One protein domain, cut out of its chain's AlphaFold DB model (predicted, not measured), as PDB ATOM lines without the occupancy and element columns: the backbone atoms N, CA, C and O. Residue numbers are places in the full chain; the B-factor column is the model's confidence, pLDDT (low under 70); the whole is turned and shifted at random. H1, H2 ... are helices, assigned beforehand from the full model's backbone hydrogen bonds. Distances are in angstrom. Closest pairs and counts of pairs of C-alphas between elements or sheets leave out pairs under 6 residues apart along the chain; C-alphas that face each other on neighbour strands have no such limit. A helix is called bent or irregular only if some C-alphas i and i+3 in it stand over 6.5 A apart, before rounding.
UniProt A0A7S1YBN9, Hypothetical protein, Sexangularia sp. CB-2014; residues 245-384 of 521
ATOM      1  N   ARG A 245      76.063  69.839  58.090       60.56
ATOM      2  CA  ARG A 245      76.884  71.066  58.098       60.56
ATOM      3  C   ARG A 245      77.364  71.541  59.468       60.56
ATOM      4  O   ARG A 245      78.447  72.116  59.540       60.56
ATOM      5  N   TRP A 246      76.607  71.314  60.545       58.72
ATOM      6  CA  TRP A 246      77.070  71.702  61.884       58.72
ATOM      7  C   TRP A 246      78.191  70.788  62.383       58.72
ATOM      8  O   TRP A 246      79.165  71.275  62.946       58.72
ATOM      9  N   GLN A 247      78.110  69.490  62.071       62.50
ATOM     10  CA  GLN A 247      79.180  68.529  62.341       62.50
ATOM     11  C   GLN A 247      80.458  68.895  61.583       62.50
ATOM     12  O   GLN A 247      81.520  68.891  62.187       62.50
ATOM     13  N   THR A 248      80.374  69.294  60.306       61.41
ATOM     14  CA  THR A 248      81.553  69.770  59.557       61.41
ATOM     15  C   THR A 248      82.158  71.037  60.168       61.41
ATOM     16  O   THR A 248      83.373  71.118  60.299       61.41
ATOM     17  N   ARG A 249      81.345  72.018  60.593       66.75
ATOM     18  CA  ARG A 249      81.866  73.230  61.256       66.75
ATOM     19  C   ARG A 249      82.516  72.930  62.603       66.75
ATOM     20  O   ARG A 249      83.602  73.432  62.858       66.75
ATOM     21  N   LEU A 250      81.879  72.098  63.425       69.06
ATOM     22  CA  LEU A 250      82.419  71.654  64.707       69.06
ATOM     23  C   LEU A 250      83.710  70.841  64.514       69.06
ATOM     24  O   LEU A 250      84.668  71.046  65.240       69.06
ATOM     25  N   HIS A 251      83.767  69.977  63.500       67.94
ATOM     26  CA  HIS A 251      84.962  69.209  63.149       67.94
ATOM     27  C   HIS A 251      86.123  70.104  62.694       67.94
ATOM     28  O   HIS A 251      87.245  69.913  63.151       67.94
ATOM     29  N   ASN A 252      85.853  71.106  61.849       66.06
ATOM     30  CA  ASN A 252      86.854  72.090  61.429       66.06
ATOM     31  C   ASN A 252      87.374  72.913  62.617       66.06
ATOM     32  O   ASN A 252      88.564  73.171  62.703       66.06
ATOM     33  N   LEU A 253      86.487  73.296  63.535       65.50
ATOM     34  CA  LEU A 253      86.811  74.062  64.741       65.50
ATOM     35  C   LEU A 253      87.582  73.233  65.792       65.50
ATOM     36  O   LEU A 253      88.278  73.809  66.618       65.50
ATOM     37  N   LEU A 254      87.499  71.899  65.736       69.62
ATOM     38  CA  LEU A 254      88.243  70.966  66.594       69.62
ATOM     39  C   LEU A 254      89.541  70.424  65.946       69.62
ATOM     40  O   LEU A 254      90.231  69.632  66.582       69.62
ATOM     41  N   GLU A 255      89.850  70.787  64.691       64.06
ATOM     42  CA  GLU A 255      91.076  70.445  63.926       64.06
ATOM     43  C   GLU A 255      91.572  68.975  64.019       64.06
ATOM     44  O   GLU A 255      92.760  68.673  63.902       64.06
ATOM     45  N   VAL A 256      90.660  68.010  64.183       63.25
ATOM     46  CA  VAL A 256      91.000  66.612  64.543       63.25
ATOM     47  C   VAL A 256      91.717  65.834  63.418       63.25
ATOM     48  O   VAL A 256      92.281  64.759  63.645       63.25
ATOM     49  N   GLU A 257      91.693  66.349  62.187       56.56
ATOM     50  CA  GLU A 257      91.993  65.587  60.968       56.56
ATOM     51  C   GLU A 257      93.488  65.249  60.776       56.56
ATOM     52  O   GLU A 257      93.800  64.192  60.222       56.56
ATOM     53  N   GLU A 258      94.414  66.072  61.290       61.22
ATOM     54  CA  GLU A 258      95.872  65.875  61.125       61.22
ATOM     55  C   GLU A 258      96.570  65.216  62.337       61.22
ATOM     56  O   GLU A 258      97.773  64.947  62.311       61.22
ATOM     57  N   LEU A 259      95.830  64.882  63.401       70.31
ATOM     58  CA  LEU A 259      96.407  64.323  64.629       70.31
ATOM     59  C   LEU A 259      96.708  62.816  64.515       70.31
ATOM     60  O   LEU A 259      95.807  61.983  64.351       70.31
ATOM     61  N   GLY A 260      97.983  62.453  64.704       82.69
ATOM     62  CA  GLY A 260      98.423  61.071  64.945       82.69
ATOM     63  C   GLY A 260      97.937  60.514  66.295       82.69
ATOM     64  O   GLY A 260      97.353  61.241  67.095       82.69
ATOM     65  N   LEU A 261      98.195  59.228  66.582       83.88
ATOM     66  CA  LEU A 261      97.667  58.536  67.777       83.88
ATOM     67  C   LEU A 261      97.919  59.312  69.085       83.88
ATOM     68  O   LEU A 261      96.981  59.560  69.838       83.88
ATOM     69  N   LEU A 262      99.166  59.733  69.323       84.94
ATOM     70  CA  LEU A 262      99.547  60.520  70.503       84.94
ATOM     71  C   LEU A 262      98.800  61.859  70.542       84.94
ATOM     72  O   LEU A 262      98.242  62.213  71.575       84.94
ATOM     73  N   GLY A 263      98.720  62.557  69.405       83.31
ATOM     74  CA  GLY A 263      97.979  63.813  69.278       83.31
ATOM     75  C   GLY A 263      96.496  63.661  69.621       83.31
ATOM     76  O   GLY A 263      95.948  64.510  70.310       83.31
ATOM     77  N   ARG A 264      95.859  62.547  69.237       82.94
ATOM     78  CA  ARG A 264      94.457  62.252  69.590       82.94
ATOM     79  C   ARG A 264      94.261  61.971  71.078       82.94
ATOM     80  O   ARG A 264      93.246  62.382  71.626       82.94
ATOM     81  N   VAL A 265      95.210  61.296  71.731       86.75
ATOM     82  CA  VAL A 265      95.165  61.063  73.188       86.75
ATOM     83  C   VAL A 265      95.339  62.381  73.946       86.75
ATOM     84  O   VAL A 265      94.542  62.682  74.828       86.75
ATOM     85  N   VAL A 266      96.322  63.200  73.560       86.44
ATOM     86  CA  VAL A 266      96.542  64.536  74.140       86.44
ATOM     87  C   VAL A 266      95.328  65.440  73.910       86.44
ATOM     88  O   VAL A 266      94.857  66.079  74.844       86.44
ATOM     89  N   PHE A 267      94.757  65.435  72.704       84.69
ATOM     90  CA  PHE A 267      93.536  66.175  72.393       84.69
ATOM     91  C   PHE A 267      92.337  65.697  73.221       84.69
ATOM     92  O   PHE A 267      91.605  66.523  73.745       84.69
ATOM     93  N   ALA A 268      92.151  64.385  73.408       86.31
ATOM     94  CA  ALA A 268      91.076  63.853  74.247       86.31
ATOM     95  C   ALA A 268      91.220  64.255  75.728       86.31
ATOM     96  O   ALA A 268      90.213  64.511  76.384       86.31
ATOM     97  N   LEU A 269      92.454  64.355  76.239       88.12
ATOM     98  CA  LEU A 269      92.742  64.858  77.589       88.12
ATOM     99  C   LEU A 269      92.505  66.373  77.711       88.12
ATOM    100  O   LEU A 269      91.984  66.829  78.724       88.12
ATOM    101  N   LEU A 270      92.849  67.148  76.677       88.81
ATOM    102  CA  LEU A 270      92.633  68.599  76.620       88.81
ATOM    103  C   LEU A 270      91.203  68.992  76.213       88.81
ATOM    104  O   LEU A 270      90.831  70.155  76.357       88.81
ATOM    105  N   LEU A 271      90.384  68.053  75.732       87.44
ATOM    106  CA  LEU A 271      89.039  68.318  75.219       87.44
ATOM    107  C   LEU A 271      88.130  69.059  76.220       87.44
ATOM    108  O   LEU A 271      87.455  69.986  75.778       87.44
ATOM    109  N   PRO A 272      88.101  68.752  77.536       89.19
ATOM    110  CA  PRO A 272      87.285  69.511  78.489       89.19
ATOM    111  C   PRO A 272      87.714  70.981  78.597       89.19
ATOM    112  O   PRO A 272      86.867  71.872  78.626       89.19
ATOM    113  N   LEU A 273      89.027  71.238  78.591       86.94
ATOM    114  CA  LEU A 273      89.610  72.581  78.631       86.94
ATOM    115  C   LEU A 273      89.316  73.348  77.333       86.94
ATOM    116  O   LEU A 273      88.902  74.505  77.364       86.94
ATOM    117  N   HIS A 274      89.455  72.679  76.188       86.38
ATOM    118  CA  HIS A 274      89.142  73.251  74.883       86.38
ATOM    119  C   HIS A 274      87.638  73.537  74.730       86.38
ATOM    120  O   HIS A 274      87.261  74.591  74.228       86.38
ATOM    121  N   LEU A 275      86.758  72.666  75.237       87.38
ATOM    122  CA  LEU A 275      85.319  72.936  75.302       87.38
ATOM    123  C   LEU A 275      85.009  74.141  76.199       87.38
ATOM    124  O   LEU A 275      84.212  74.981  75.797       87.38
ATOM    125  N   ALA A 276      85.657  74.280  77.360       88.19
ATOM    126  CA  ALA A 276      85.498  75.460  78.215       88.19
ATOM    127  C   ALA A 276      85.951  76.755  77.509       88.19
ATOM    128  O   ALA A 276      85.258  77.771  77.584       88.19
ATOM    129  N   PHE A 277      87.056  76.712  76.760       87.75
ATOM    130  CA  PHE A 277      87.528  77.821  75.925       87.75
ATOM    131  C   PHE A 277      86.499  78.200  74.844       87.75
ATOM    132  O   PHE A 277      86.068  79.349  74.765       87.75
ATOM    133  N   LEU A 278      86.018  77.226  74.067       87.56
ATOM    134  CA  LEU A 278      84.999  77.420  73.025       87.56
ATOM    135  C   LEU A 278      83.661  77.940  73.562       87.56
ATOM    136  O   LEU A 278      82.941  78.655  72.867       87.56
ATOM    137  N   LEU A 279      83.315  77.551  74.787       89.88
ATOM    138  CA  LEU A 279      82.069  77.923  75.440       89.88
ATOM    139  C   LEU A 279      82.130  79.325  76.063       89.88
ATOM    140  O   LEU A 279      81.086  79.908  76.321       89.88
ATOM    141  N   THR A 280      83.325  79.882  76.277       90.38
ATOM    142  CA  THR A 280      83.540  81.212  76.876       90.38
ATOM    143  C   THR A 280      84.023  82.264  75.869       90.38
ATOM    144  O   THR A 280      83.759  83.447  76.071       90.38
ATOM    145  N   ILE A 281      84.663  81.868  74.760       90.12
ATOM    146  CA  ILE A 281      85.157  82.767  73.704       90.12
ATOM    147  C   ILE A 281      84.407  82.528  72.378       90.12
ATOM    148  O   ILE A 281      84.519  81.449  71.785       90.12
ATOM    149  N   PRO A 282      83.674  83.527  71.845       88.12
ATOM    150  CA  PRO A 282      82.917  83.364  70.614       88.12
ATOM    151  C   PRO A 282      83.854  83.299  69.408       88.12
ATOM    152  O   PRO A 282      84.659  84.197  69.167       88.12
ATOM    153  N   HIS A 283      83.693  82.259  68.592       83.00
ATOM    154  CA  HIS A 283      84.365  82.151  67.300       83.00
ATOM    155  C   HIS A 283      83.592  82.936  66.234       83.00
ATOM    156  O   HIS A 283      82.462  82.595  65.888       83.00
ATOM    157  N   VAL A 284      84.205  84.013  65.724       82.19
ATOM    158  CA  VAL A 284      83.552  85.016  64.851       82.19
ATOM    159  C   VAL A 284      83.933  84.867  63.362       82.19
ATOM    160  O   VAL A 284      83.490  85.652  62.523       82.19
ATOM    161  N   ALA A 285      84.741  83.864  62.999       79.06
ATOM    162  CA  ALA A 285      85.132  83.610  61.610       79.06
ATOM    163  C   ALA A 285      83.989  82.973  60.785       79.06
ATOM    164  O   ALA A 285      83.137  82.255  61.305       79.06
ATOM    165  N   GLU A 286      83.928  83.271  59.483       73.88
ATOM    166  CA  GLU A 286      82.769  82.948  58.624       73.88
ATOM    167  C   GLU A 286      82.610  81.441  58.328       73.88
ATOM    168  O   GLU A 286      81.502  80.947  58.085       73.88
ATOM    169  N   ASP A 287      83.717  80.707  58.364       70.69
ATOM    170  CA  ASP A 287      83.817  79.264  58.158       70.69
ATOM    171  C   ASP A 287      83.410  78.466  59.406       70.69
ATOM    172  O   ASP A 287      82.636  77.511  59.288       70.69
ATOM    173  N   THR A 288      83.851  78.904  60.587       76.38
ATOM    174  CA  THR A 288      83.604  78.277  61.897       76.38
ATOM    175  C   THR A 288      82.387  78.838  62.648       76.38
ATOM    176  O   THR A 288      82.029  78.298  63.692       76.38
ATOM    177  N   TRP A 289      81.696  79.860  62.119       81.69
ATOM    178  CA  TRP A 289      80.548  80.504  62.780       81.69
ATOM    179  C   TRP A 289      79.457  79.516  63.223       81.69
ATOM    180  O   TRP A 289      78.839  78.816  62.406       81.69
ATOM    181  N   ILE A 290      79.148  79.533  64.521       82.69
ATOM    182  CA  ILE A 290      78.082  78.752  65.145       82.69
ATOM    183  C   ILE A 290      77.257  79.672  66.057       82.69
ATOM    184  O   ILE A 290      77.713  80.053  67.133       82.69
ATOM    185  N   LYS A 291      76.008  79.969  65.660       83.00
ATOM    186  CA  LYS A 291      75.097  80.858  66.409       83.00
ATOM    187  C   LYS A 291      74.906  80.434  67.867       83.00
ATOM    188  O   LYS A 291      75.063  81.268  68.743       83.00
ATOM    189  N   TYR A 292      74.577  79.170  68.138       86.00
ATOM    190  CA  TYR A 292      74.255  78.719  69.502       86.00
ATOM    191  C   TYR A 292      75.465  78.728  70.451       86.00
ATOM    192  O   TYR A 292      75.313  79.030  71.629       86.00
ATOM    193  N   LEU A 293      76.663  78.456  69.927       85.44
ATOM    194  CA  LEU A 293      77.919  78.521  70.677       85.44
ATOM    195  C   LEU A 293      78.266  79.982  70.987       85.44
ATOM    196  O   LEU A 293      78.423  80.333  72.149       85.44
ATOM    197  N   ALA A 294      78.262  80.848  69.965       85.94
ATOM    198  CA  ALA A 294      78.478  82.287  70.122       85.94
ATOM    199  C   ALA A 294      77.425  82.962  71.021       85.94
ATOM    200  O   ALA A 294      77.739  83.913  71.726       85.94
ATOM    201  N   ALA A 295      76.183  82.471  71.019       88.06
ATOM    202  CA  ALA A 295      75.133  82.939  71.916       88.06
ATOM    203  C   ALA A 295      75.351  82.502  73.366       88.06
ATOM    204  O   ALA A 295      75.028  83.262  74.266       88.06
ATOM    205  N   GLY A 296      75.900  81.308  73.610       88.12
ATOM    206  CA  GLY A 296      76.201  80.846  74.964       88.12
ATOM    207  C   GLY A 296      77.331  81.628  75.639       88.12
ATOM    208  O   GLY A 296      77.334  81.750  76.867       88.12
ATOM    209  N   THR A 297      78.273  82.185  74.866       91.94
ATOM    210  CA  THR A 297      79.524  82.709  75.430       91.94
ATOM    211  C   THR A 297      79.377  83.828  76.456       91.94
ATOM    212  O   THR A 297      80.108  83.762  77.440       91.94
ATOM    213  N   PRO A 298      78.444  84.802  76.359       92.06
ATOM    214  CA  PRO A 298      78.279  85.796  77.416       92.06
ATOM    215  C   PRO A 298      77.886  85.158  78.753       92.06
ATOM    216  O   PRO A 298      78.458  85.511  79.778       92.06
ATOM    217  N   THR A 299      76.958  84.191  78.747       91.12
ATOM    218  CA  THR A 299      76.496  83.509  79.971       91.12
ATOM    219  C   THR A 299      77.594  82.640  80.580       91.12
ATOM    220  O   THR A 299      77.883  82.758  81.771       91.12
ATOM    221  N   PHE A 300      78.246  81.794  79.781       91.88
ATOM    222  CA  PHE A 300      79.306  80.921  80.290       91.88
ATOM    223  C   PHE A 300      80.583  81.688  80.650       91.88
ATOM    224  O   PHE A 300      81.210  81.370  81.655       91.88
ATOM    225  N   GLY A 301      80.938  82.735  79.900       90.81
ATOM    226  CA  GLY A 301      82.041  83.637  80.230       90.81
ATOM    227  C   GLY A 301      81.786  84.439  81.509       90.81
ATOM    228  O   GLY A 301      82.699  84.604  82.312       90.81
ATOM    229  N   ALA A 302      80.544  84.872  81.755       91.38
ATOM    230  CA  ALA A 302      80.157  85.507  83.014       91.38
ATOM    231  C   ALA A 302      80.231  84.542  84.207       91.38
ATOM    232  O   ALA A 302      80.766  84.909  85.251       91.38
ATOM    233  N   LEU A 303      79.746  83.304  84.052       91.62
ATOM    234  CA  LEU A 303      79.875  82.268  85.082       91.62
ATOM    235  C   LEU A 303      81.346  81.952  85.375       91.62
ATOM    236  O   LEU A 303      81.732  81.964  86.540       91.62
ATOM    237  N   ALA A 304      82.162  81.756  84.334       89.88
ATOM    238  CA  ALA A 304      83.597  81.529  84.458       89.88
ATOM    239  C   ALA A 304      84.289  82.686  85.196       89.88
ATOM    240  O   ALA A 304      85.015  82.448  86.156       89.88
ATOM    241  N   LEU A 305      84.014  83.939  84.815       89.81
ATOM    242  CA  LEU A 305      84.580  85.121  85.469       89.81
ATOM    243  C   LEU A 305      84.174  85.215  86.949       89.81
ATOM    244  O   LEU A 305      85.018  85.504  87.792       89.81
ATOM    245  N   LEU A 306      82.914  84.931  87.294       90.69
ATOM    246  CA  LEU A 306      82.471  84.943  88.691       90.69
ATOM    247  C   LEU A 306      83.122  83.833  89.527       90.69
ATOM    248  O   LEU A 306      83.481  84.080  90.676       90.69
ATOM    249  N   THR A 307      83.288  82.626  88.973       89.62
ATOM    250  CA  THR A 307      83.911  81.495  89.685       89.62
ATOM    251  C   THR A 307      85.427  81.609  89.802       89.62
ATOM    252  O   THR A 307      85.969  81.292  90.852       89.62
ATOM    253  N   LEU A 308      86.120  82.049  88.748       87.44
ATOM    254  CA  LEU A 308      87.587  81.997  88.671       87.44
ATOM    255  C   LEU A 308      88.266  83.158  89.409       87.44
ATOM    256  O   LEU A 308      89.430  83.044  89.775       87.44
ATOM    257  N   PHE A 309      87.537  84.249  89.660       87.44
ATOM    258  CA  PHE A 309      87.995  85.394  90.459       87.44
ATOM    259  C   PHE A 309      87.304  85.484  91.838       87.44
ATOM    260  O   PHE A 309      87.380  86.524  92.486       87.44
ATOM    261  N   ASP A 310      86.593  84.429  92.263       88.81
ATOM    262  CA  ASP A 310      85.797  84.353  93.508       88.81
ATOM    263  C   ASP A 310      84.891  85.580  93.775       88.81
ATOM    264  O   ASP A 310      84.732  86.089  94.886       88.81
ATOM    265  N   LEU A 311      84.252  86.091  92.720       88.31
ATOM    266  CA  LEU A 311      83.457  87.320  92.800       88.31
ATOM    267  C   LEU A 311      82.037  87.090  93.339       88.31
ATOM    268  O   LEU A 311      81.260  88.041  93.447       88.31
ATOM    269  N   TRP A 312      81.682  85.862  93.726       88.19
ATOM    270  CA  TRP A 312      80.345  85.512  94.223       88.19
ATOM    271  C   TRP A 312      79.947  86.269  95.497       88.19
ATOM    272  O   TRP A 312      78.786  86.659  95.635       88.19
ATOM    273  N   GLY A 313      80.899  86.523  96.400       84.56
ATOM    274  CA  GLY A 313      80.669  87.299  97.624       84.56
ATOM    275  C   GLY A 313      80.713  88.823  97.439       84.56
ATOM    276  O   GLY A 313      80.306  89.565  98.336       84.56
ATOM    277  N   THR A 314      81.207  89.309  96.298       86.06
ATOM    278  CA  THR A 314      81.544  90.730  96.116       86.06
ATOM    279  C   THR A 314      80.315  91.611  95.865       86.06
ATOM    280  O   THR A 314      79.321  91.196  95.259       86.06
ATOM    281  N   ARG A 315      80.358  92.858  96.357       85.56
ATOM    282  CA  ARG A 315      79.241  93.815  96.297       85.56
ATOM    283  C   ARG A 315      79.679  95.172  95.752       85.56
ATOM    284  O   ARG A 315      80.742  95.673  96.106       85.56
ATOM    285  N   ILE A 316      78.826  95.781  94.933       80.88
ATOM    286  CA  ILE A 316      78.933  97.181  94.517       80.88
ATOM    287  C   ILE A 316      78.274  98.033  95.607       80.88
ATOM    288  O   ILE A 316      77.047  98.063  95.745       80.88
ATOM    289  N   GLY A 317      79.098  98.699  96.418       79.81
ATOM    290  CA  GLY A 317      78.634  99.385  97.625       79.81
ATOM    291  C   GLY A 317      78.020  98.413  98.642       79.81
ATOM    292  O   GLY A 317      78.391  97.244  98.712       79.81
ATOM    293  N   SER A 318      77.061  98.883  99.439       75.31
ATOM    294  CA  SER A 318      76.415  98.074 100.486       75.31
ATOM    295  C   SER A 318      75.234  97.218 100.000       75.31
ATOM    296  O   SER A 318      74.852  96.264 100.683       75.31
ATOM    297  N   LEU A 319      74.647  97.541  98.840       73.88
ATOM    298  CA  LEU A 319      73.295  97.096  98.468       73.88
ATOM    299  C   LEU A 319      73.226  96.039  97.356       73.88
ATOM    300  O   LEU A 319      72.291  95.242  97.364       73.88
ATOM    301  N   VAL A 320      74.169  96.007  96.408       84.19
ATOM    302  CA  VAL A 320      74.039  95.184  95.189       84.19
ATOM    303  C   VAL A 320      75.174  94.169  95.090       84.19
ATOM    304  O   VAL A 320      76.338  94.547  95.033       84.19
ATOM    305  N   ALA A 321      74.854  92.876  95.039       86.75
ATOM    306  CA  ALA A 321      75.841  91.828  94.770       86.75
ATOM    307  C   ALA A 321      76.270  91.853  93.292       86.75
ATOM    308  O   ALA A 321      75.417  91.924  92.407       86.75
ATOM    309  N   LEU A 322      77.573  91.749  93.009       88.38
ATOM    310  CA  LEU A 322      78.108  91.755  91.639       88.38
ATOM    311  C   LEU A 322      77.485  90.671  90.728       88.38
ATOM    312  O   LEU A 322      77.075  91.015  89.613       88.38
ATOM    313  N   PRO A 323      77.285  89.413  91.183       90.44
ATOM    314  CA  PRO A 323      76.572  88.394  90.407       90.44
ATOM    315  C   PRO A 323      75.155  88.800  89.979       90.44
ATOM    316  O   PRO A 323      74.722  88.446  88.883       90.44
ATOM    317  N   ALA A 324      74.443  89.578  90.804       88.88
ATOM    318  CA  ALA A 324      73.075  90.018  90.526       88.88
ATOM    319  C   ALA A 324      72.991  91.093  89.424       88.88
ATOM    320  O   ALA A 324      71.903  91.355  88.921       88.88
ATOM    321  N   VAL A 325      74.121  91.690  89.025       89.94
ATOM    322  CA  VAL A 325      74.223  92.590  87.861       89.94
ATOM    323  C   VAL A 325      74.793  91.845  86.656       89.94
ATOM    324  O   VAL A 325      74.260  91.942  85.551       89.94
ATOM    325  N   ILE A 326      75.859  91.070  86.872       91.25
ATOM    326  CA  ILE A 326      76.605  90.389  85.809       91.25
ATOM    327  C   ILE A 326      75.763  89.294  85.136       91.25
ATOM    328  O   ILE A 326      75.734  89.229  83.907       91.25
ATOM    329  N   LEU A 327      75.043  88.462  85.899       92.31
ATOM    330  CA  LEU A 327      74.277  87.346  85.328       92.31
ATOM    331  C   LEU A 327      73.067  87.806  84.487       92.31
ATOM    332  O   LEU A 327      72.933  87.312  83.365       92.31
ATOM    333  N   PRO A 328      72.225  88.771  84.920       93.06
ATOM    334  CA  PRO A 328      71.162  89.296  84.062       93.06
ATOM    335  C   PRO A 328      71.694  89.994  82.809       93.06
ATOM    336  O   PRO A 328      71.139  89.798  81.730       93.06
ATOM    337  N   LEU A 329      72.793  90.752  82.909       92.38
ATOM    338  CA  LEU A 329      73.409  91.401  81.747       92.38
ATOM    339  C   LEU A 329      73.935  90.370  80.733       92.38
ATOM    340  O   LEU A 329      73.723  90.519  79.530       92.38
ATOM    341  N   ALA A 330      74.562  89.293  81.210       92.50
ATOM    342  CA  ALA A 330      75.025  88.188  80.377       92.50
ATOM    343  C   ALA A 330      73.871  87.410  79.716       92.50
ATOM    344  O   ALA A 330      73.967  87.031  78.544       92.50
ATOM    345  N   PHE A 331      72.757  87.224  80.430       92.38
ATOM    346  CA  PHE A 331      71.538  86.627  79.882       92.38
ATOM    347  C   PHE A 331      70.901  87.518  78.803       92.38
ATOM    348  O   PHE A 331      70.555  87.026  77.730       92.38
ATOM    349  N   LEU A 332      70.824  88.835  79.027       92.38
ATOM    350  CA  LEU A 332      70.354  89.800  78.026       92.38
ATOM    351  C   LEU A 332      71.259  89.827  76.785       92.38
ATOM    352  O   LEU A 332      70.752  89.831  75.668       92.38
ATOM    353  N   ALA A 333      72.583  89.770  76.955       89.31
ATOM    354  CA  ALA A 333      73.527  89.670  75.838       89.31
ATOM    355  C   ALA A 333      73.356  88.356  75.050       89.31
ATOM    356  O   ALA A 333      73.353  88.364  73.821       89.31
ATOM    357  N   THR A 334      73.148  87.239  75.749       91.12
ATOM    358  CA  THR A 334      72.836  85.927  75.152       91.12
ATOM    359  C   THR A 334      71.544  85.987  74.332       91.12
ATOM    360  O   THR A 334      71.529  85.580  73.169       91.12
ATOM    361  N   LEU A 335      70.477  86.564  74.895       89.44
ATOM    362  CA  LEU A 335      69.199  86.756  74.212       89.44
ATOM    363  C   LEU A 335      69.343  87.677  72.989       89.44
ATOM    364  O   LEU A 335      68.849  87.342  71.917       89.44
ATOM    365  N   ALA A 336      70.086  88.780  73.102       87.44
ATOM    366  CA  ALA A 336      70.353  89.681  71.984       87.44
ATOM    367  C   ALA A 336      71.115  88.987  70.838       87.44
ATOM    368  O   ALA A 336      70.762  89.168  69.673       87.44
ATOM    369  N   ILE A 337      72.107  88.134  71.132       86.62
ATOM    370  CA  ILE A 337      72.774  87.325  70.096       86.62
ATOM    371  C   ILE A 337      71.778  86.341  69.457       86.62
ATOM    372  O   ILE A 337      71.783  86.181  68.235       86.62
ATOM    373  N   LEU A 338      70.903  85.703  70.242       86.94
ATOM    374  CA  LEU A 338      69.896  84.774  69.718       86.94
ATOM    375  C   LEU A 338      68.849  85.454  68.829       86.94
ATOM    376  O   LEU A 338      68.496  84.876  67.801       86.94
ATOM    377  N   LEU A 339      68.385  86.654  69.176       85.25
ATOM    378  CA  LEU A 339      67.369  87.381  68.410       85.25
ATOM    379  C   LEU A 339      67.976  88.078  67.180       85.25
ATOM    380  O   LEU A 339      67.569  87.813  66.053       85.25
ATOM    381  N   PHE A 340      69.021  88.891  67.362       80.69
ATOM    382  CA  PHE A 340      69.553  89.763  66.305       80.69
ATOM    383  C   PHE A 340      70.592  89.105  65.377       80.69
ATOM    384  O   PHE A 340      71.139  89.773  64.497       80.69
ATOM    385  N   THR A 341      70.893  87.806  65.533       81.56
ATOM    386  CA  THR A 341      71.930  87.127  64.727       81.56
ATOM    387  C   THR A 341      71.409  85.939  63.920       81.56
ATOM    388  O   THR A 341      70.721  85.049  64.423       81.56
ATOM    389  N   ARG A 342      71.806  85.872  62.643       77.06
ATOM    390  CA  ARG A 342      71.433  84.796  61.709       77.06
ATOM    391  C   ARG A 342      72.344  83.569  61.857       77.06
ATOM    392  O   ARG A 342      73.556  83.677  62.025       77.06
ATOM    393  N   SER A 343      71.788  82.368  61.702       73.00
ATOM    394  CA  SER A 343      72.523  81.105  61.909       73.00
ATOM    395  C   SER A 343      73.661  80.847  60.909       73.00
ATOM    396  O   SER A 343      74.558  80.051  61.184       73.00
ATOM    397  N   ARG A 344      73.646  81.500  59.736       64.31
ATOM    398  CA  ARG A 344      74.580  81.216  58.626       64.31
ATOM    399  C   ARG A 344      75.710  82.238  58.438       64.31
ATOM    400  O   ARG A 344      76.660  81.905  57.734       64.31
ATOM    401  N   ARG A 345      75.637  83.431  59.041       71.81
ATOM    402  CA  ARG A 345      76.646  84.506  58.920       71.81
ATOM    403  C   ARG A 345      76.826  85.231  60.264       71.81
ATOM    404  O   ARG A 345      75.817  85.407  60.947       71.81
ATOM    405  N   PRO A 346      78.046  85.678  60.619       75.31
ATOM    406  CA  PRO A 346      78.257  86.529  61.790       75.31
ATOM    407  C   PRO A 346      77.513  87.874  61.643       75.31
ATOM    408  O   PRO A 346      77.242  88.301  60.514       75.31
ATOM    409  N   PRO A 347      77.174  88.550  62.755       82.25
ATOM    410  CA  PRO A 347      76.416  89.798  62.727       82.25
ATOM    411  C   PRO A 347      77.257  90.973  62.203       82.25
ATOM    412  O   PRO A 347      78.488  90.946  62.238       82.25
ATOM    413  N   SER A 348      76.599  92.050  61.766       80.62
ATOM    414  CA  SER A 348      77.260  93.299  61.342       80.62
ATOM    415  C   SER A 348      78.150  93.891  62.446       80.62
ATOM    416  O   SER A 348      79.262  94.345  62.184       80.62
ATOM    417  N   TRP A 349      77.711  93.779  63.699       83.75
ATOM    418  CA  TRP A 349      78.420  94.198  64.909       83.75
ATOM    419  C   TRP A 349      79.487  93.197  65.401       83.75
ATOM    420  O   TRP A 349      79.942  93.280  66.543       83.75
ATOM    421  N   ARG A 350      79.968  92.291  64.531       83.75
ATOM    422  CA  ARG A 350      81.050  91.318  64.810       83.75
ATOM    423  C   ARG A 350      82.284  91.898  65.506       83.75
ATOM    424  O   ARG A 350      82.954  91.181  66.236       83.75
ATOM    425  N   HIS A 351      82.584  93.179  65.299       87.06
ATOM    426  CA  HIS A 351      83.719  93.863  65.920       87.06
ATOM    427  C   HIS A 351      83.632  93.870  67.457       87.06
ATOM    428  O   HIS A 351      84.653  93.714  68.119       87.06
ATOM    429  N   VAL A 352      82.419  93.945  68.021       88.44
ATOM    430  CA  VAL A 352      82.184  93.839  69.472       88.44
ATOM    431  C   VAL A 352      82.442  92.413  69.966       88.44
ATOM    432  O   VAL A 352      83.095  92.228  70.986       88.44
ATOM    433  N   LEU A 353      82.006  91.395  69.210       87.56
ATOM    434  CA  LEU A 353      82.275  89.988  69.535       87.56
ATOM    435  C   LEU A 353      83.773  89.653  69.454       87.56
ATOM    436  O   LEU A 353      84.266  88.898  70.284       87.56
ATOM    437  N   VAL A 354      84.506  90.240  68.502       89.56
ATOM    438  CA  VAL A 354      85.971  90.104  68.403       89.56
ATOM    439  C   VAL A 354      86.673  90.779  69.586       89.56
ATOM    440  O   VAL A 354      87.600  90.199  70.143       89.56
ATOM    441  N   LEU A 355      86.218  91.960  70.022       90.88
ATOM    442  CA  LEU A 355      86.756  92.617  71.218       90.88
ATOM    443  C   LEU A 355      86.479  91.799  72.492       90.88
ATOM    444  O   LEU A 355      87.370  91.632  73.322       90.88
ATOM    445  N   TYR A 356      85.277  91.232  72.622       90.06
ATOM    446  CA  TYR A 356      84.938  90.321  73.718       90.06
ATOM    447  C   TYR A 356      85.802  89.049  73.693       90.06
ATOM    448  O   TYR A 356      86.353  88.664  74.721       90.06
ATOM    449  N   ALA A 357      85.992  88.437  72.518       90.56
ATOM    450  CA  ALA A 357      86.876  87.285  72.344       90.56
ATOM    451  C   ALA A 357      88.335  87.602  72.719       90.56
ATOM    452  O   ALA A 357      89.006  86.772  73.333       90.56
ATOM    453  N   PHE A 358      88.819  88.808  72.403       91.06
ATOM    454  CA  PHE A 358      90.149  89.282  72.791       91.06
ATOM    455  C   PHE A 358      90.297  89.408  74.316       91.06
ATOM    456  O   PHE A 358      91.238  88.855  74.882       91.06
ATOM    457  N   VAL A 359      89.339  90.042  75.004       90.62
ATOM    458  CA  VAL A 359      89.341  90.137  76.478       90.62
ATOM    459  C   VAL A 359      89.235  88.752  77.127       90.62
ATOM    460  O   VAL A 359      89.999  88.447  78.040       90.62
ATOM    461  N   GLY A 360      88.357  87.879  76.623       91.06
ATOM    462  CA  GLY A 360      88.256  86.494  77.092       91.06
ATOM    463  C   GLY A 360      89.560  85.710  76.908       91.06
ATOM    464  O   GLY A 360      89.947  84.949  77.790       91.06
ATOM    465  N   SER A 361      90.283  85.945  75.807       91.69
ATOM    466  CA  SER A 361      91.592  85.326  75.559       91.69
ATOM    467  C   SER A 361      92.646  85.792  76.567       91.69
ATOM    468  O   SER A 361      93.411  84.965  77.054       91.69
ATOM    469  N   ILE A 362      92.660  87.079  76.941       90.69
ATOM    470  CA  ILE A 362      93.544  87.601  78.001       90.69
ATOM    471  C   ILE A 362      93.251  86.909  79.339       90.69
ATOM    472  O   ILE A 362      94.180  86.476  80.016       90.69
ATOM    473  N   VAL A 363      91.971  86.756  79.700       90.12
ATOM    474  CA  VAL A 363      91.563  86.057  80.931       90.12
ATOM    475  C   VAL A 363      92.034  84.599  80.919       90.12
ATOM    476  O   VAL A 363      92.622  84.146  81.898       90.12
ATOM    477  N   TRP A 364      91.867  83.878  79.806       91.19
ATOM    478  CA  TRP A 364      92.372  82.505  79.673       91.19
ATOM    479  C   TRP A 364      93.894  82.403  79.765       91.19
ATOM    480  O   TRP A 364      94.392  81.509  80.442       91.19
ATOM    481  N   ILE A 365      94.636  83.318  79.134       90.38
ATOM    482  CA  ILE A 365      96.101  83.370  79.242       90.38
ATOM    483  C   ILE A 365      96.521  83.606  80.699       90.38
ATOM    484  O   ILE A 365      97.424  82.929  81.178       90.38
ATOM    485  N   TYR A 366      95.838  84.499  81.423       89.69
ATOM    486  CA  TYR A 366      96.092  84.757  82.843       89.69
ATOM    487  C   TYR A 366      95.855  83.517  83.723       89.69
ATOM    488  O   TYR A 366      96.722  83.156  84.516       89.69
ATOM    489  N   ILE A 367      94.728  82.818  83.540       89.38
ATOM    490  CA  ILE A 367      94.420  81.577  84.274       89.38
ATOM    491  C   ILE A 367      95.480  80.508  83.986       89.38
ATOM    492  O   ILE A 367      96.061  79.947  84.911       89.38
ATOM    493  N   LEU A 368      95.777  80.254  82.707       89.56
ATOM    494  CA  LEU A 368      96.763  79.247  82.306       89.56
ATOM    495  C   LEU A 368      98.171  79.585  82.812       89.56
ATOM    496  O   LEU A 368      98.894  78.681  83.222       89.56
ATOM    497  N   ALA A 369      98.555  80.863  82.831       89.31
ATOM    498  CA  ALA A 369      99.829  81.304  83.392       89.31
ATOM    499  C   ALA A 369      99.911  81.036  84.906       89.31
ATOM    500  O   ALA A 369     100.912  80.488  85.365       89.31
ATOM    501  N   ASN A 370      98.856  81.349  85.670       89.69
ATOM    502  CA  ASN A 370      98.802  81.068  87.109       89.69
ATOM    503  C   ASN A 370      98.876  79.563  87.415       89.69
ATOM    504  O   ASN A 370      99.625  79.156  88.303       89.69
ATOM    505  N   GLU A 371      98.140  78.731  86.672       90.81
ATOM    506  CA  GLU A 371      98.185  77.269  86.828       90.81
ATOM    507  C   GLU A 371      99.579  76.711  86.497       90.81
ATOM    508  O   GLU A 371     100.114  75.895  87.244       90.81
ATOM    509  N   VAL A 372     100.224  77.195  85.428       89.81
ATOM    510  CA  VAL A 372     101.601  76.800  85.076       89.81
ATOM    511  C   VAL A 372     102.600  77.192  86.169       89.81
ATOM    512  O   VAL A 372     103.467  76.385  86.502       89.81
ATOM    513  N   VAL A 373     102.475  78.385  86.762       88.75
ATOM    514  CA  VAL A 373     103.333  78.819  87.879       88.75
ATOM    515  C   VAL A 373     103.090  77.961  89.126       88.75
ATOM    516  O   VAL A 373     104.054  77.444  89.687       88.75
ATOM    517  N   SER A 374     101.832  77.717  89.505       90.62
ATOM    518  CA  SER A 374     101.466  76.879  90.663       90.62
ATOM    519  C   SER A 374     101.941  75.426  90.515       90.62
ATOM    520  O   SER A 374     102.479  74.831  91.455       90.62
ATOM    521  N   LEU A 375     101.809  74.848  89.316       91.12
ATOM    522  CA  LEU A 375     102.355  73.528  88.995       91.12
ATOM    523  C   LEU A 375     103.883  73.517  89.099       91.12
ATOM    524  O   LEU A 375     104.454  72.557  89.617       91.12
ATOM    525  N   LEU A 376     104.559  74.574  88.646       88.31
ATOM    526  CA  LEU A 376     106.014  74.640  88.706       88.31
ATOM    527  C   LEU A 376     106.533  74.822  90.140       88.31
ATOM    528  O   LEU A 376     107.488  74.146  90.510       88.31
ATOM    529  N   GLN A 377     105.876  75.640  90.968       89.50
ATOM    530  CA  GLN A 377     106.154  75.726  92.409       89.50
ATOM    531  C   GLN A 377     105.966  74.362  93.089       89.50
ATOM    532  O   GLN A 377     106.829  73.916  93.846       89.50
ATOM    533  N   THR A 378     104.899  73.635  92.738       92.25
ATOM    534  CA  THR A 378     104.673  72.260  93.214       92.25
ATOM    535  C   THR A 378     105.814  71.324  92.799       92.25
ATOM    536  O   THR A 378     106.308  70.554  93.624       92.25
ATOM    537  N   PHE A 379     106.298  71.405  91.554       89.00
ATOM    538  CA  PHE A 379     107.475  70.646  91.115       89.00
ATOM    539  C   PHE A 379     108.760  71.054  91.845       89.00
ATOM    540  O   PHE A 379     109.580  70.181  92.125       89.00
ATOM    541  N   GLY A 380     108.928  72.329  92.205       88.88
ATOM    542  CA  GLY A 380     110.037  72.792  93.043       88.88
ATOM    543  C   GLY A 380     110.058  72.113  94.403       88.88
ATOM    544  O   GLY A 380     111.070  71.530  94.785       88.88
ATOM    545  N   ILE A 381     108.906  72.066  95.073       91.69
ATOM    546  CA  ILE A 381     108.745  71.364  96.352       91.69
ATOM    547  C   ILE A 381     109.017  69.856  96.192       91.69
ATOM    548  O   ILE A 381     109.747  69.274  96.991       91.69
ATOM    549  N   VAL A 382     108.479  69.212  95.147       93.44
ATOM    550  CA  VAL A 382     108.623  67.758  94.920       93.44
ATOM    551  C   VAL A 382     110.056  67.343  94.571       93.44
ATOM    552  O   VAL A 382     110.523  66.310  95.050       93.44
ATOM    553  N   PHE A 383     110.761  68.118  93.744       90.38
ATOM    554  CA  PHE A 383     112.142  67.826  93.340       90.38
ATOM    555  C   PHE A 383     113.200  68.494  94.231       90.38
ATOM    556  O   PHE A 383     114.393  68.306  93.989       90.38
ATOM    557  N   ASN A 384     112.784  69.245  95.257       89.44
ATOM    558  CA  ASN A 384     113.644  70.070  96.108       89.44
ATOM    559  C   ASN A 384     114.531  71.041  95.294       89.44
ATOM    560  O   ASN A 384     115.731  71.177  95.536       89.44
TER     561      ASN A 384
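What this domain is: This is residues 245 to 384 of the 521 residues of the protein "Hypothetical protein" of Sexangularia sp. CB-2014 (UniProt A0A7S1YBN9). Helices make a loose, flat frame: H3 and H4 form a hairpin, H2b meets H3 with its last residue, Thr 280, closest to it and about perpendicular to it, and long H5 passes near both H2b and H3 before residues 368 to 384 stick out. The 140 printed residues include five named helices, H1 to H5 in order, all helix by class. The radius of gyration of the C-alphas is 18.0 A; the spans are 56 by 52 by 20 A.

Where its parts are: H1, residues 245 to 253, begins at C-alpha (76.884, 71.066, 58.098). H2, residues 261 to 280, one helix by its hydrogen bonds, is bent, C-alphas 269 and 272 being 7.2 A apart; its arms are H2a, 261 to 269, and H2b, 272 to 280. H3, 291 to 308, 25.6 A, is only just irregular: C-alphas 295 and 298 are 7.0 A apart. H4, 322 to 340, spans 26.8 A. H5, 350 to 383, spans 48.3 A, ending at C-alpha (112.142, 67.826, 93.340).

How they stand to each other: H1 and H2a touch no helix. H2b touches H3, about perpendicular at 73 degrees; the closest C-alphas, Thr 280 and Gly 301, are 4.4 A apart. Hairpin H3 and H4 touch, closest C-alphas Thr 299 and Ala 330 at 4.9 A. H5 and H2b are close but not clearly touching, closest C-alphas Thr 280 and Gly 360 at 7.1 A. Every O i to N i+4 pair is within hydrogen-bond range in H1, H2a, H2b and H5; H3 has 12 of 14, H4 14 of 15.

The domain as a whole: The printed part has no cut. The H3 to H4 link is long. Residues 245 to 258 and 344 have pLDDT under 70.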